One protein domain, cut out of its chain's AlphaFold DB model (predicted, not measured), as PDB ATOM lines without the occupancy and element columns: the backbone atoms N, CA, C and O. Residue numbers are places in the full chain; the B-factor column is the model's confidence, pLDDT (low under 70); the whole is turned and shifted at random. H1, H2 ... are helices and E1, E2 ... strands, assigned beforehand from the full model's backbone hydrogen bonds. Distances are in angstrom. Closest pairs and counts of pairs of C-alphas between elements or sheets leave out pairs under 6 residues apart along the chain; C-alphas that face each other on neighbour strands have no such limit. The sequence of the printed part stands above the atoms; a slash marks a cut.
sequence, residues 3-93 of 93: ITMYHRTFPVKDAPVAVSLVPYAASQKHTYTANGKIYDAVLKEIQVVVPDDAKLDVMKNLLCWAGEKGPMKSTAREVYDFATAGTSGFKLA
ATOM      1  N   ILE A   3     159.377 152.930 114.061       94.94
ATOM      2  CA  ILE A   3     158.716 151.750 114.620       94.94
ATOM      3  C   ILE A   3     157.908 152.136 115.861       94.94
ATOM      4  O   ILE A   3     158.231 153.104 116.553       94.94
ATOM      5  N   THR A   4     156.893 151.334 116.167       96.19
ATOM      6  CA  THR A   4     156.161 151.419 117.432       96.19
ATOM      7  C   THR A   4     156.825 150.517 118.465       96.19
ATOM      8  O   THR A   4     157.074 149.344 118.194       96.19
ATOM      9  N   MET A   5     157.063 151.040 119.665       96.00
ATOM     10  CA  MET A   5     157.369 150.231 120.842       96.00
ATOM     11  C   MET A   5     156.266 150.378 121.883       96.00
ATOM     12  O   MET A   5     155.558 151.381 121.943       96.00
ATOM     13  N   TYR A   6     156.156 149.376 122.738       95.81
ATOM     14  CA  TYR A   6     155.139 149.280 123.769       95.81
ATOM     15  C   TYR A   6     155.824 149.406 125.117       95.81
ATOM     16  O   TYR A   6     156.623 148.555 125.506       95.81
ATOM     17  N   HIS A   7     155.530 150.495 125.810       94.62
ATOM     18  CA  HIS A   7     156.127 150.867 127.077       94.62
ATOM     19  C   HIS A   7     155.107 150.675 128.195       94.62
ATOM     20  O   HIS A   7     154.011 151.236 128.170       94.62
ATOM     21  N   ARG A   8     155.469 149.865 129.184       94.56
ATOM     22  CA  ARG A   8     154.645 149.560 130.344       94.56
ATOM     23  C   ARG A   8     155.285 150.131 131.603       94.56
ATOM     24  O   ARG A   8     156.401 149.763 131.966       94.56
ATOM     25  N   THR A   9     154.527 150.979 132.285       94.50
ATOM     26  CA  THR A   9     154.926 151.664 133.523       94.50
ATOM     27  C   THR A   9     153.896 151.437 134.619       94.50
ATOM     28  O   THR A   9     152.736 151.168 134.318       94.50
ATOM     29  N   PHE A  10     154.272 151.629 135.878       94.88
ATOM     30  CA  PHE A  10     153.332 151.644 137.000       94.88
ATOM     31  C   PHE A  10     153.263 153.056 137.596       94.88
ATOM     32  O   PHE A  10     154.264 153.771 137.558       94.88
ATOM     33  N   PRO A  11     152.120 153.480 138.165       93.81
ATOM     34  CA  PRO A  11     151.951 154.804 138.772       93.81
ATOM     35  C   PRO A  11     152.618 154.899 140.161       93.81
ATOM     36  O   PRO A  11     152.062 155.467 141.098       93.81
ATOM     37  N   VAL A  12     153.799 154.303 140.314       93.88
ATOM     38  CA  VAL A  12     154.568 154.237 141.558       93.88
ATOM     39  C   VAL A  12     156.005 154.622 141.242       93.88
ATOM     40  O   VAL A  12     156.572 154.174 140.246       93.88
ATOM     41  N   LYS A  13     156.594 155.468 142.091       90.06
ATOM     42  CA  LYS A  13     157.988 155.894 141.953       90.06
ATOM     43  C   LYS A  13     158.921 154.679 142.026       90.06
ATOM     44  O   LYS A  13     158.688 153.783 142.831       90.06
ATOM     45  N   ASP A  14     159.948 154.667 141.179       88.81
ATOM     46  CA  ASP A  14     160.989 153.626 141.115       88.81
ATOM     47  C   ASP A  14     160.471 152.214 140.763       88.81
ATOM     48  O   ASP A  14     161.217 151.237 140.819       88.81
ATOM     49  N   ALA A  15     159.201 152.091 140.353       92.25
ATOM     50  CA  ALA A  15     158.646 150.830 139.885       92.25
ATOM     51  C   ALA A  15     159.320 150.376 138.579       92.25
ATOM     52  O   ALA A  15     159.699 151.207 137.744       92.25
ATOM     53  N   PRO A  16     159.443 149.054 138.365       91.38
ATOM     54  CA  PRO A  16     160.086 148.528 137.175       91.38
ATOM     55  C   PRO A  16     159.330 148.931 135.911       91.38
ATOM     56  O   PRO A  16     158.102 148.993 135.871       91.38
ATOM     57  N   VAL A  17     160.092 149.150 134.848       92.00
ATOM     58  CA  VAL A  17     159.575 149.474 133.523       92.00
ATOM     59  C   VAL A  17     159.799 148.289 132.600       92.00
ATOM     60  O   VAL A  17     160.903 147.745 132.545       92.00
ATOM     61  N   ALA A  18     158.775 147.926 131.832       93.44
ATOM     62  CA  ALA A  18     158.896 146.935 130.772       93.44
ATOM     63  C   ALA A  18     158.716 147.595 129.402       93.44
ATOM     64  O   ALA A  18     157.880 148.481 129.232       93.44
ATOM     65  N   VAL A  19     159.501 147.153 128.424       95.00
ATOM     66  CA  VAL A  19     159.414 147.613 127.035       95.00
ATOM     67  C   VAL A  19     159.380 146.423 126.087       95.00
ATOM     68  O   VAL A  19     159.944 145.367 126.383       95.00
ATOM     69  N   SER A  20     158.704 146.581 124.955       95.19
ATOM     70  CA  SER A  20     158.564 145.549 123.928       95.19
ATOM     71  C   SER A  20     158.522 146.172 122.532       95.19
ATOM     72  O   SER A  20     157.968 147.255 122.362       95.19
ATOM     73  N   LEU A  21     159.083 145.488 121.533       95.75
ATOM     74  CA  LEU A  21     158.964 145.858 120.113       95.75
ATOM     75  C   LEU A  21     157.711 145.239 119.469       95.75
ATOM     76  O   LEU A  21     157.353 145.574 118.344       95.75
ATOM     77  N   VAL A  22     157.036 144.340 120.188       94.06
ATOM     78  CA  VAL A  22     155.783 143.696 119.777       94.06
ATOM     79  C   VAL A  22     154.652 144.073 120.737       94.06
ATOM     80  O   VAL A  22     154.918 144.266 121.932       94.06
ATOM     81  N   PRO A  23     153.401 144.174 120.254       92.19
ATOM     82  CA  PRO A  23     152.264 144.496 121.106       92.19
ATOM     83  C   PRO A  23     152.091 143.450 122.204       92.19
ATOM     84  O   PRO A  23     152.273 142.251 121.992       92.19
ATOM     85  N   TYR A  24     151.711 143.909 123.394       87.06
ATOM     86  CA  TYR A  24     151.316 143.003 124.464       87.06
ATOM     87  C   TYR A  24     149.940 142.404 124.170       87.06
ATOM     88  O   TYR A  24     149.065 143.075 123.624       87.06
ATOM     89  N   ALA A  25     149.722 141.152 124.576       85.62
ATOM     90  CA  ALA A  25     148.410 140.530 124.455       85.62
ATOM     91  C   ALA A  25     147.370 141.295 125.294       85.62
ATOM     92  O   ALA A  25     147.595 141.553 126.477       85.62
ATOM     93  N   ALA A  26     146.217 141.611 124.697       76.19
ATOM     94  CA  ALA A  26     145.153 142.392 125.338       76.19
ATOM     95  C   ALA A  26     144.572 141.725 126.600       76.19
ATOM     96  O   ALA A  26     144.076 142.404 127.492       76.19
ATOM     97  N   SER A  27     144.666 140.397 126.702       80.00
ATOM     98  CA  SER A  27     144.243 139.626 127.876       80.00
ATOM     99  C   SER A  27     145.252 139.655 129.029       80.00
ATOM    100  O   SER A  27     144.947 139.186 130.127       80.00
ATOM    101  N   GLN A  28     146.462 140.179 128.812       81.69
ATOM    102  CA  GLN A  28     147.528 140.122 129.800       81.69
ATOM    103  C   GLN A  28     147.446 141.318 130.752       81.69
ATOM    104  O   GLN A  28     147.922 142.415 130.453       81.69
ATOM    105  N   LYS A  29     146.874 141.096 131.939       85.12
ATOM    106  CA  LYS A  29     146.901 142.079 133.024       85.12
ATOM    107  C   LYS A  29     148.243 142.010 133.758       85.12
ATOM    108  O   LYS A  29     148.676 140.935 134.163       85.12
ATOM    109  N   HIS A  30     148.893 143.159 133.939       89.81
ATOM    110  CA  HIS A  30     150.149 143.273 134.686       89.81
ATOM    111  C   HIS A  30     149.941 144.150 135.899       89.81
ATOM    112  O   HIS A  30     149.377 145.237 135.783       89.81
ATOM    113  N   THR A  31     150.412 143.673 137.044       94.00
ATOM    114  CA  THR A  31     150.275 144.377 138.312       94.00
ATOM    115  C   THR A  31     151.613 144.449 139.031       94.00
ATOM    116  O   THR A  31     152.494 143.617 138.808       94.00
ATOM    117  N   TYR A  32     151.764 145.464 139.872       93.50
ATOM    118  CA  TYR A  32     152.912 145.627 140.752       93.50
ATOM    119  C   TYR A  32     152.427 145.944 142.164       93.50
ATOM    120  O   TYR A  32     151.556 146.799 142.346       93.50
ATOM    121  N   THR A  33     152.986 145.258 143.160       94.69
ATOM    122  CA  THR A  33     152.635 145.461 144.567       94.69
ATOM    123  C   THR A  33     153.695 146.317 145.243       94.69
ATOM    124  O   THR A  33     154.863 145.940 145.281       94.69
ATOM    125  N   ALA A  34     153.281 147.443 145.820       93.44
ATOM    126  CA  ALA A  34     154.146 148.330 146.593       93.44
ATOM    127  C   ALA A  34     153.381 148.918 147.779       93.44
ATOM    128  O   ALA A  34     152.220 149.310 147.645       93.44
ATOM    129  N   ASN A  35     154.025 148.992 148.949       91.62
ATOM    130  CA  ASN A  35     153.427 149.524 150.183       91.62
ATOM    131  C   ASN A  35     152.059 148.891 150.519       91.62
ATOM    132  O   ASN A  35     151.120 149.586 150.905       91.62
ATOM    133  N   GLY A  36     151.919 147.579 150.297       93.31
ATOM    134  CA  GLY A  36     150.678 146.836 150.552       93.31
ATOM    135  C   GLY A  36     149.522 147.124 149.583       93.31
ATOM    136  O   GLY A  36     148.415 146.649 149.817       93.31
ATOM    137  N   LYS A  37     149.750 147.879 148.499       95.50
ATOM    138  CA  LYS A  37     148.754 148.176 147.458       95.50
ATOM    139  C   LYS A  37     149.158 147.557 146.123       95.50
ATOM    140  O   LYS A  37     150.344 147.489 145.810       95.50
ATOM    141  N   ILE A  38     148.164 147.141 145.343       95.00
ATOM    142  CA  ILE A  38     148.335 146.593 143.994       95.00
ATOM    143  C   ILE A  38     148.029 147.699 142.985       95.00
ATOM    144  O   ILE A  38     146.989 148.351 143.078       95.00
ATOM    145  N   TYR A  39     148.927 147.895 142.025       95.06
ATOM    146  CA  TYR A  39     148.787 148.884 140.962       95.06
ATOM    147  C   TYR A  39     148.764 148.200 139.604       95.06
ATOM    148  O   TYR A  39     149.632 147.377 139.305       95.06
ATOM    149  N   ASP A  40     147.798 148.581 138.775       94.31
ATOM    150  CA  ASP A  40     147.717 148.131 137.391       94.31
ATOM    151  C   ASP A  40     148.745 148.872 136.530       94.31
ATOM    152  O   ASP A  40     149.024 150.061 136.724       94.31
ATOM    153  N   ALA A  41     149.327 148.154 135.575       94.50
ATOM    154  CA  ALA A  41     150.269 148.746 134.647       94.50
ATOM    155  C   ALA A  41     149.563 149.654 133.632       94.50
ATOM    156  O   ALA A  41     148.523 149.308 133.074       94.50
ATOM    157  N   VAL A  42     150.188 150.786 133.326       93.12
ATOM    158  CA  VAL A  42     149.797 151.693 132.247       93.12
ATOM    159  C   VAL A  42     150.602 151.338 131.004       93.12
ATOM    160  O   VAL A  42     151.834 151.321 131.046       93.12
ATOM    161  N   LEU A  43     149.904 151.069 129.903       93.69
ATOM    162  CA  LEU A  43     150.502 150.840 128.591       93.69
ATOM    163  C   LEU A  43     150.531 152.144 127.792       93.69
ATOM    164  O   LEU A  43     149.527 152.851 127.712       93.69
ATOM    165  N   LYS A  44     151.674 152.437 127.178       93.12
ATOM    166  CA  LYS A  44     151.858 153.540 126.239       93.12
ATOM    167  C   LYS A  44     152.555 153.028 124.991       93.12
ATOM    168  O   LYS A  44     153.551 152.316 125.084       93.12
ATOM    169  N   GLU A  45     152.052 153.424 123.836       95.56
ATOM    170  CA  GLU A  45     152.790 153.276 122.588       95.56
ATOM    171  C   GLU A  45     153.754 154.450 122.446       95.56
ATOM    172  O   GLU A  45     153.394 155.601 122.700       95.56
ATOM    173  N   ILE A  46     154.989 154.153 122.062       95.12
ATOM    174  CA  ILE A  46     156.015 155.150 121.782       95.12
ATOM    175  C   ILE A  46     156.503 154.956 120.352       95.12
ATOM    176  O   ILE A  46     156.703 153.831 119.893       95.12
ATOM    177  N   GLN A  47     156.682 156.061 119.641       96.00
ATOM    178  CA  GLN A  47     157.265 156.049 118.309       96.00
ATOM    179  C   GLN A  47     158.768 156.264 118.432       96.00
ATOM    180  O   GLN A  47     159.218 157.207 119.085       96.00
ATOM    181  N   VAL A  48     159.541 155.386 117.802       95.06
ATOM    182  CA  VAL A  48     161.002 155.447 117.812       95.06
ATOM    183  C   VAL A  48     161.500 155.492 116.381       95.06
ATOM    184  O   VAL A  48     161.137 154.659 115.550       95.06
ATOM    185  N   VAL A  49     162.327 156.489 116.081       95.19
ATOM    186  CA  VAL A  49     163.102 156.516 114.843       95.19
ATOM    187  C   VAL A  49     164.259 155.539 114.990       95.19
ATOM    188  O   VAL A  49     164.931 155.550 116.016       95.19
ATOM    189  N   VAL A  50     164.470 154.711 113.972       94.06
ATOM    190  CA  VAL A  50     165.521 153.687 113.893       94.06
ATOM    191  C   VAL A  50     166.214 153.756 112.522       94.06
ATOM    192  O   VAL A  50     165.649 154.382 111.606       94.06
ATOM    193  N   PRO A  51     167.387 153.109 112.348       92.94
ATOM    194  CA  PRO A  51     168.033 152.963 111.043       92.94
ATOM    195  C   PRO A  51     167.073 152.460 109.956       92.94
ATOM    196  O   PRO A  51     166.155 151.687 110.230       92.94
ATOM    197  N   ASP A  52     167.250 152.929 108.720       91.56
ATOM    198  CA  ASP A  52     166.302 152.672 107.622       91.56
ATOM    199  C   ASP A  52     166.241 151.204 107.184       91.56
ATOM    200  O   ASP A  52     165.219 150.749 106.677       91.56
ATOM    201  N   ASP A  53     167.314 150.456 107.406       91.75
ATOM    202  CA  ASP A  53     167.438 149.038 107.085       91.75
ATOM    203  C   ASP A  53     167.054 148.115 108.256       91.75
ATOM    204  O   ASP A  53     167.175 146.888 108.152       91.75
ATOM    205  N   ALA A  54     166.580 148.691 109.366       93.81
ATOM    206  CA  ALA A  54     166.218 147.938 110.551       93.81
ATOM    207  C   ALA A  54     165.013 147.018 110.303       93.81
ATOM    208  O   ALA A  54     164.004 147.391 109.701       93.81
ATOM    209  N   LYS A  55     165.102 145.794 110.824       95.00
ATOM    210  CA  LYS A  55     164.076 144.752 110.747       95.00
ATOM    211  C   LYS A  55     163.785 144.191 112.128       95.00
ATOM    212  O   LYS A  55     164.693 143.944 112.918       95.00
ATOM    213  N   LEU A  56     162.507 143.952 112.395       95.00
ATOM    214  CA  LEU A  56     162.044 143.340 113.633       95.00
ATOM    215  C   LEU A  56     162.058 141.810 113.510       95.00
ATOM    216  O   LEU A  56     161.336 141.242 112.691       95.00
ATOM    217  N   ASP A  57     162.831 141.143 114.364       94.81
ATOM    218  CA  ASP A  57     162.659 139.720 114.658       94.81
ATOM    219  C   ASP A  57     161.578 139.590 115.741       94.81
ATOM    220  O   ASP A  57     161.846 139.672 116.942       94.81
ATOM    221  N   VAL A  58     160.330 139.430 115.293       90.19
ATOM    222  CA  VAL A  58     159.134 139.340 116.150       90.19
ATOM    223  C   VAL A  58     159.229 138.162 117.119       90.19
ATOM    224  O   VAL A  58     158.838 138.287 118.277       90.19
ATOM    225  N   MET A  59     159.785 137.033 116.671       91.06
ATOM    226  CA  MET A  59     159.876 135.812 117.476       91.06
ATOM    227  C   MET A  59     160.837 135.976 118.651       91.06
ATOM    228  O   MET A  59     160.619 135.394 119.712       91.06
ATOM    229  N   LYS A  60     161.896 136.770 118.468       91.81
ATOM    230  CA  LYS A  60     162.900 137.027 119.509       91.81
ATOM    231  C   LYS A  60     162.724 138.370 120.209       91.81
ATOM    232  O   LYS A  60     163.448 138.635 121.165       91.81
ATOM    233  N   ASN A  61     161.783 139.201 119.758       93.81
ATOM    234  CA  ASN A  61     161.596 140.575 120.224       93.81
ATOM    235  C   ASN A  61     162.903 141.395 120.134       93.81
ATOM    236  O   ASN A  61     163.301 142.070 121.088       93.81
ATOM    237  N   LEU A  62     163.593 141.291 118.990       96.44
ATOM    238  CA  LEU A  62     164.862 141.974 118.711       96.44
ATOM    239  C   LEU A  62     164.746 142.866 117.476       96.44
ATOM    240  O   LEU A  62     164.118 142.490 116.489       96.44
ATOM    241  N   LEU A  63     165.423 144.010 117.501       96.50
ATOM    242  CA  LEU A  63     165.648 144.831 116.317       96.50
ATOM    243  C   LEU A  63     167.015 144.491 115.720       96.50
ATOM    244  O   LEU A  63     168.006 144.491 116.447       96.50
ATOM    245  N   CYS A  64     167.074 144.234 114.417       96.31
ATOM    246  CA  CYS A  64     168.287 143.877 113.683       96.31
ATOM    247  C   CYS A  64     168.540 144.878 112.550       96.31
ATOM    248  O   CYS A  64     167.601 145.218 111.839       96.31
ATOM    249  N   TRP A  65     169.778 145.322 112.343       94.62
ATOM    250  CA  TRP A  65     170.148 146.249 111.258       94.62
ATOM    251  C   TRP A  65     171.619 146.065 110.858       94.62
ATOM    252  O   TRP A  65     172.369 145.372 111.550       94.62
ATOM    253  N   ALA A  66     172.052 146.651 109.743       91.81
ATOM    254  CA  ALA A  66     173.455 146.680 109.350       91.81
ATOM    255  C   ALA A  66     174.179 147.820 110.080       91.81
ATOM    256  O   ALA A  66     173.887 148.999 109.894       91.81
ATOM    257  N   GLY A  67     175.142 147.467 110.929       87.25
ATOM    258  CA  GLY A  67     176.086 148.417 111.504       87.25
ATOM    259  C   GLY A  67     177.365 148.518 110.673       87.25
ATOM    260  O   GLY A  67     177.666 147.656 109.848       87.25
ATOM    261  N   GLU A  68     178.180 149.534 110.958       85.12
ATOM    262  CA  GLU A  68     179.476 149.756 110.292       85.12
ATOM    263  C   GLU A  68     180.436 148.561 110.415       85.12
ATOM    264  O   GLU A  68     181.257 148.314 109.536       85.12
ATOM    265  N   LYS A  69     180.323 147.797 111.509       87.06
ATOM    266  CA  LYS A  69     181.145 146.609 111.796       87.06
ATOM    267  C   LYS A  69     180.443 145.288 111.461       87.06
ATOM    268  O   LYS A  69     180.925 144.228 111.852       87.06
ATOM    269  N   GLY A  70     179.310 145.345 110.761       90.75
ATOM    270  CA  GLY A  70     178.495 144.187 110.402       90.75
ATOM    271  C   GLY A  70     177.119 144.168 111.081       90.75
ATOM    272  O   GLY A  70     176.691 145.170 111.658       90.75
ATOM    273  N   PRO A  71     176.395 143.038 110.997       92.75
ATOM    274  CA  PRO A  71     175.033 142.925 111.505       92.75
ATOM    275  C   PRO A  71     174.948 143.191 113.009       92.75
ATOM    276  O   PRO A  71     175.644 142.565 113.809       92.75
ATOM    277  N   MET A  72     174.048 144.089 113.388       93.69
ATOM    278  CA  MET A  72     173.739 144.430 114.768       93.69
ATOM    279  C   MET A  72     172.365 143.907 115.164       93.69
ATOM    280  O   MET A  72     171.471 143.746 114.332       93.69
ATOM    281  N   LYS A  73     172.211 143.644 116.461       95.81
ATOM    282  CA  LYS A  73     170.942 143.288 117.086       95.81
ATOM    283  C   LYS A  73     170.842 143.955 118.449       95.81
ATOM    284  O   LYS A  73     171.831 143.987 119.179       95.81
ATOM    285  N   SER A  74     169.648 144.410 118.797       95.75
ATOM    286  CA  SER A  74     169.357 144.954 120.118       95.75
ATOM    287  C   SER A  74     167.992 144.520 120.616       95.75
ATOM    288  O   SER A  74     167.037 144.345 119.858       95.75
ATOM    289  N   THR A  75     167.922 144.338 121.923       96.81
ATOM    290  CA  THR A  75     166.692 144.102 122.667       96.81
ATOM    291  C   THR A  75     165.813 145.348 122.677       96.81
ATOM    292  O   THR A  75     166.288 146.471 122.504       96.81
ATOM    293  N   ALA A  76     164.520 145.171 122.964       95.38
ATOM    294  CA  ALA A  76     163.613 146.296 123.194       95.38
ATOM    295  C   ALA A  76     164.142 147.268 124.267       95.38
ATOM    296  O   ALA A  76     163.938 148.474 124.163       95.38
ATOM    297  N   ARG A  77     164.841 146.763 125.294       95.56
ATOM    298  CA  ARG A  77     165.409 147.616 126.340       95.56
ATOM    299  C   ARG A  77     166.526 148.505 125.808       95.56
ATOM    300  O   ARG A  77     166.455 149.714 125.983       95.56
ATOM    301  N   GLU A  78     167.485 147.920 125.105       95.50
ATOM    302  CA  GLU A  78     168.594 148.665 124.504       95.50
ATOM    303  C   GLU A  78     168.097 149.702 123.491       95.50
ATOM    304  O   GLU A  78     168.546 150.841 123.524       95.50
ATOM    305  N   VAL A  79     167.113 149.360 122.649       94.81
ATOM    306  CA  VAL A  79     166.526 150.318 121.692       94.81
ATOM    307  C   VAL A  79     165.870 151.499 122.414       94.81
ATOM    308  O   VAL A  79     166.051 152.644 122.000       94.81
ATOM    309  N   TYR A  80     165.136 151.247 123.502       94.69
ATOM    310  CA  TYR A  80     164.542 152.313 124.313       94.69
ATOM    311  C   TYR A  80     165.610 153.208 124.953       94.69
ATOM    312  O   TYR A  80     165.493 154.436 124.918       94.69
ATOM    313  N   ASP A  81     166.664 152.601 125.498       94.50
ATOM    314  CA  ASP A  81     167.765 153.324 126.129       94.50
ATOM    315  C   ASP A  81     168.531 154.169 125.085       94.50
ATOM    316  O   ASP A  81     168.798 155.346 125.332       94.50
ATOM    317  N   PHE A  82     168.776 153.646 123.874       94.56
ATOM    318  CA  PHE A  82     169.367 154.407 122.762       94.56
ATOM    319  C   PHE A  82     168.489 155.575 122.316       94.56
ATOM    320  O   PHE A  82     168.994 156.681 122.124       94.56
ATOM    321  N   ALA A  83     167.181 155.350 122.171       94.06
ATOM    322  CA  ALA A  83     166.240 156.384 121.752       94.06
ATOM    323  C   ALA A  83     166.114 157.508 122.790       94.06
ATOM    324  O   ALA A  83     165.987 158.673 122.415       94.06
ATOM    325  N   THR A  84     166.180 157.161 124.077       92.56
ATOM    326  CA  THR A  84     166.156 158.117 125.194       92.56
ATOM    327  C   THR A  84     167.466 158.901 125.291       92.56
ATOM    328  O   THR A  84     167.443 160.098 125.563       92.56
ATOM    329  N   ALA A  85     168.603 158.248 125.032       92.94
ATOM    330  CA  ALA A  85     169.917 158.887 124.994       92.94
ATOM    331  C   ALA A  85     170.175 159.693 123.703       92.94
ATOM    332  O   ALA A  85     171.131 160.465 123.652       92.94
ATOM    333  N   GLY A  86     169.347 159.525 122.663       84.19
ATOM    334  CA  GLY A  86     169.523 160.178 121.363       84.19
ATOM    335  C   GLY A  86     170.719 159.649 120.563       84.19
ATOM    336  O   GLY A  86     171.333 160.395 119.801       84.19
ATOM    337  N   THR A  87     171.093 158.383 120.756       84.12
ATOM    338  CA  THR A  87     172.289 157.788 120.145       84.12
ATOM    339  C   THR A  87     172.113 157.580 118.638       84.12
ATOM    340  O   THR A  87     171.114 157.012 118.210       84.12
ATOM    341  N   SER A  88     173.112 157.993 117.845       67.94
ATOM    342  CA  SER A  88     173.287 157.818 116.387       67.94
ATOM    343  C   SER A  88     172.249 156.939 115.669       67.94
ATOM    344  O   SER A  88     172.433 155.734 115.513       67.94
ATOM    345  N   GLY A  89     171.169 157.566 115.189       80.94
ATOM    346  CA  GLY A  89     170.112 156.913 114.400       80.94
ATOM    347  C   GLY A  89     168.874 156.482 115.195       80.94
ATOM    348  O   GLY A  89     167.862 156.144 114.583       80.94
ATOM    349  N   PHE A  90     168.921 156.564 116.527       91.69
ATOM    350  CA  PHE A  90     167.809 156.291 117.433       91.69
ATOM    351  C   PHE A  90     167.327 157.567 118.121       91.69
ATOM    352  O   PHE A  90     168.112 158.305 118.714       91.69
ATOM    353  N   LYS A  91     166.019 157.826 118.070       92.62
ATOM    354  CA  LYS A  91     165.392 158.918 118.832       92.62
ATOM    355  C   LYS A  91     163.921 158.649 119.096       92.62
ATOM    356  O   LYS A  91     163.243 158.043 118.262       92.62
ATOM    357  N   LEU A  92     163.423 159.145 120.224       91.69
ATOM    358  CA  LEU A  92     161.982 159.292 120.431       91.69
ATOM    359  C   LEU A  92     161.433 160.269 119.378       91.69
ATOM    360  O   LEU A  92     162.073 161.280 119.073       91.69
ATOM    361  N   ALA A  93     160.313 159.904 118.757       85.81
ATOM    362  CA  ALA A  93     159.736 160.628 117.628       85.81
ATOM    363  C   ALA A  93     158.656 161.637 118.024       85.81
ATOM    364  O   ALA A  93     158.073 161.495 119.120       85.81
TER     365      ALA A  93
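What this domain is: This is residues 3 to 93 of the 93 residues of an uncharacterized protein of Urbifossiella limnaea (UniProt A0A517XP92). You are looking at an elongated row of three small antiparallel sheets, with E2 E1 E5 in the middle, the hairpin E3 E4 reaching out at one end and E6 E7 E8 at the other. The one helix, H1, packs on the middle sheet and joins on directly from E8. The printed part has 91 residues, with eight named strands, then one named helix, and is mostly strand. It is only just loose, close to compact, with a radius of gyration of the C-alphas of 14.8 A and spans of 50 by 27 by 20 A.

Where its parts are: Find C-alpha 3 at (158.716, 151.750, 114.620); from there E1, residues 3 to 9, runs 19.3 A. Next come E2, residues 18 to 20, E3, 31 to 34, and E4, 37 to 40. E5, residues 42 to 49, covers 22.4 A; E6 is 55 to 57. E7, residues 62 to 67, spans 14.8 A and E8, 70 to 75, 17.0 A. H1, residues 76 to 85, runs 14.2 A to C-alpha 85 at (169.917, 158.887, 124.994).

How they stand to each other: In the first sheet look at N 5 and O 46, 2.8 A, between E1 and E5, and N 8 and O 18, 2.8 A, in the hairpin E1 and E2. H1 is on this sheet, making two layers, a helix on one face of a sheet, at a height over the sheet of 6.1 A; the C-alphas of Ser 20 and Ala 76, the closest of E2 and H1, are 5.2 A apart. Every O i to N i+4 pair in H1 is within hydrogen-bond range. E4 runs on into E5 at 45 degrees; in the hairpin E3 and E4, N 32 and O 39 are 2.9 A apart. E6, E7 and E8 form a meander, each strand the antiparallel neighbour of the one before, with N 57 and O 62 at 2.8 A and N 72 and O 65 at 2.8 A. H1 is also on this sheet; the C-alphas of Leu 62 and Ala 76, the closest of E7 and H1, are 6.4 A apart. E3 and H1 are apart.

The domain as a whole: The farthest C-alphas, of Gly 36 and Glu 68, are 49.6 A apart. The printed part has no cut and no long link. Only residue 88 has a pLDDT under 70.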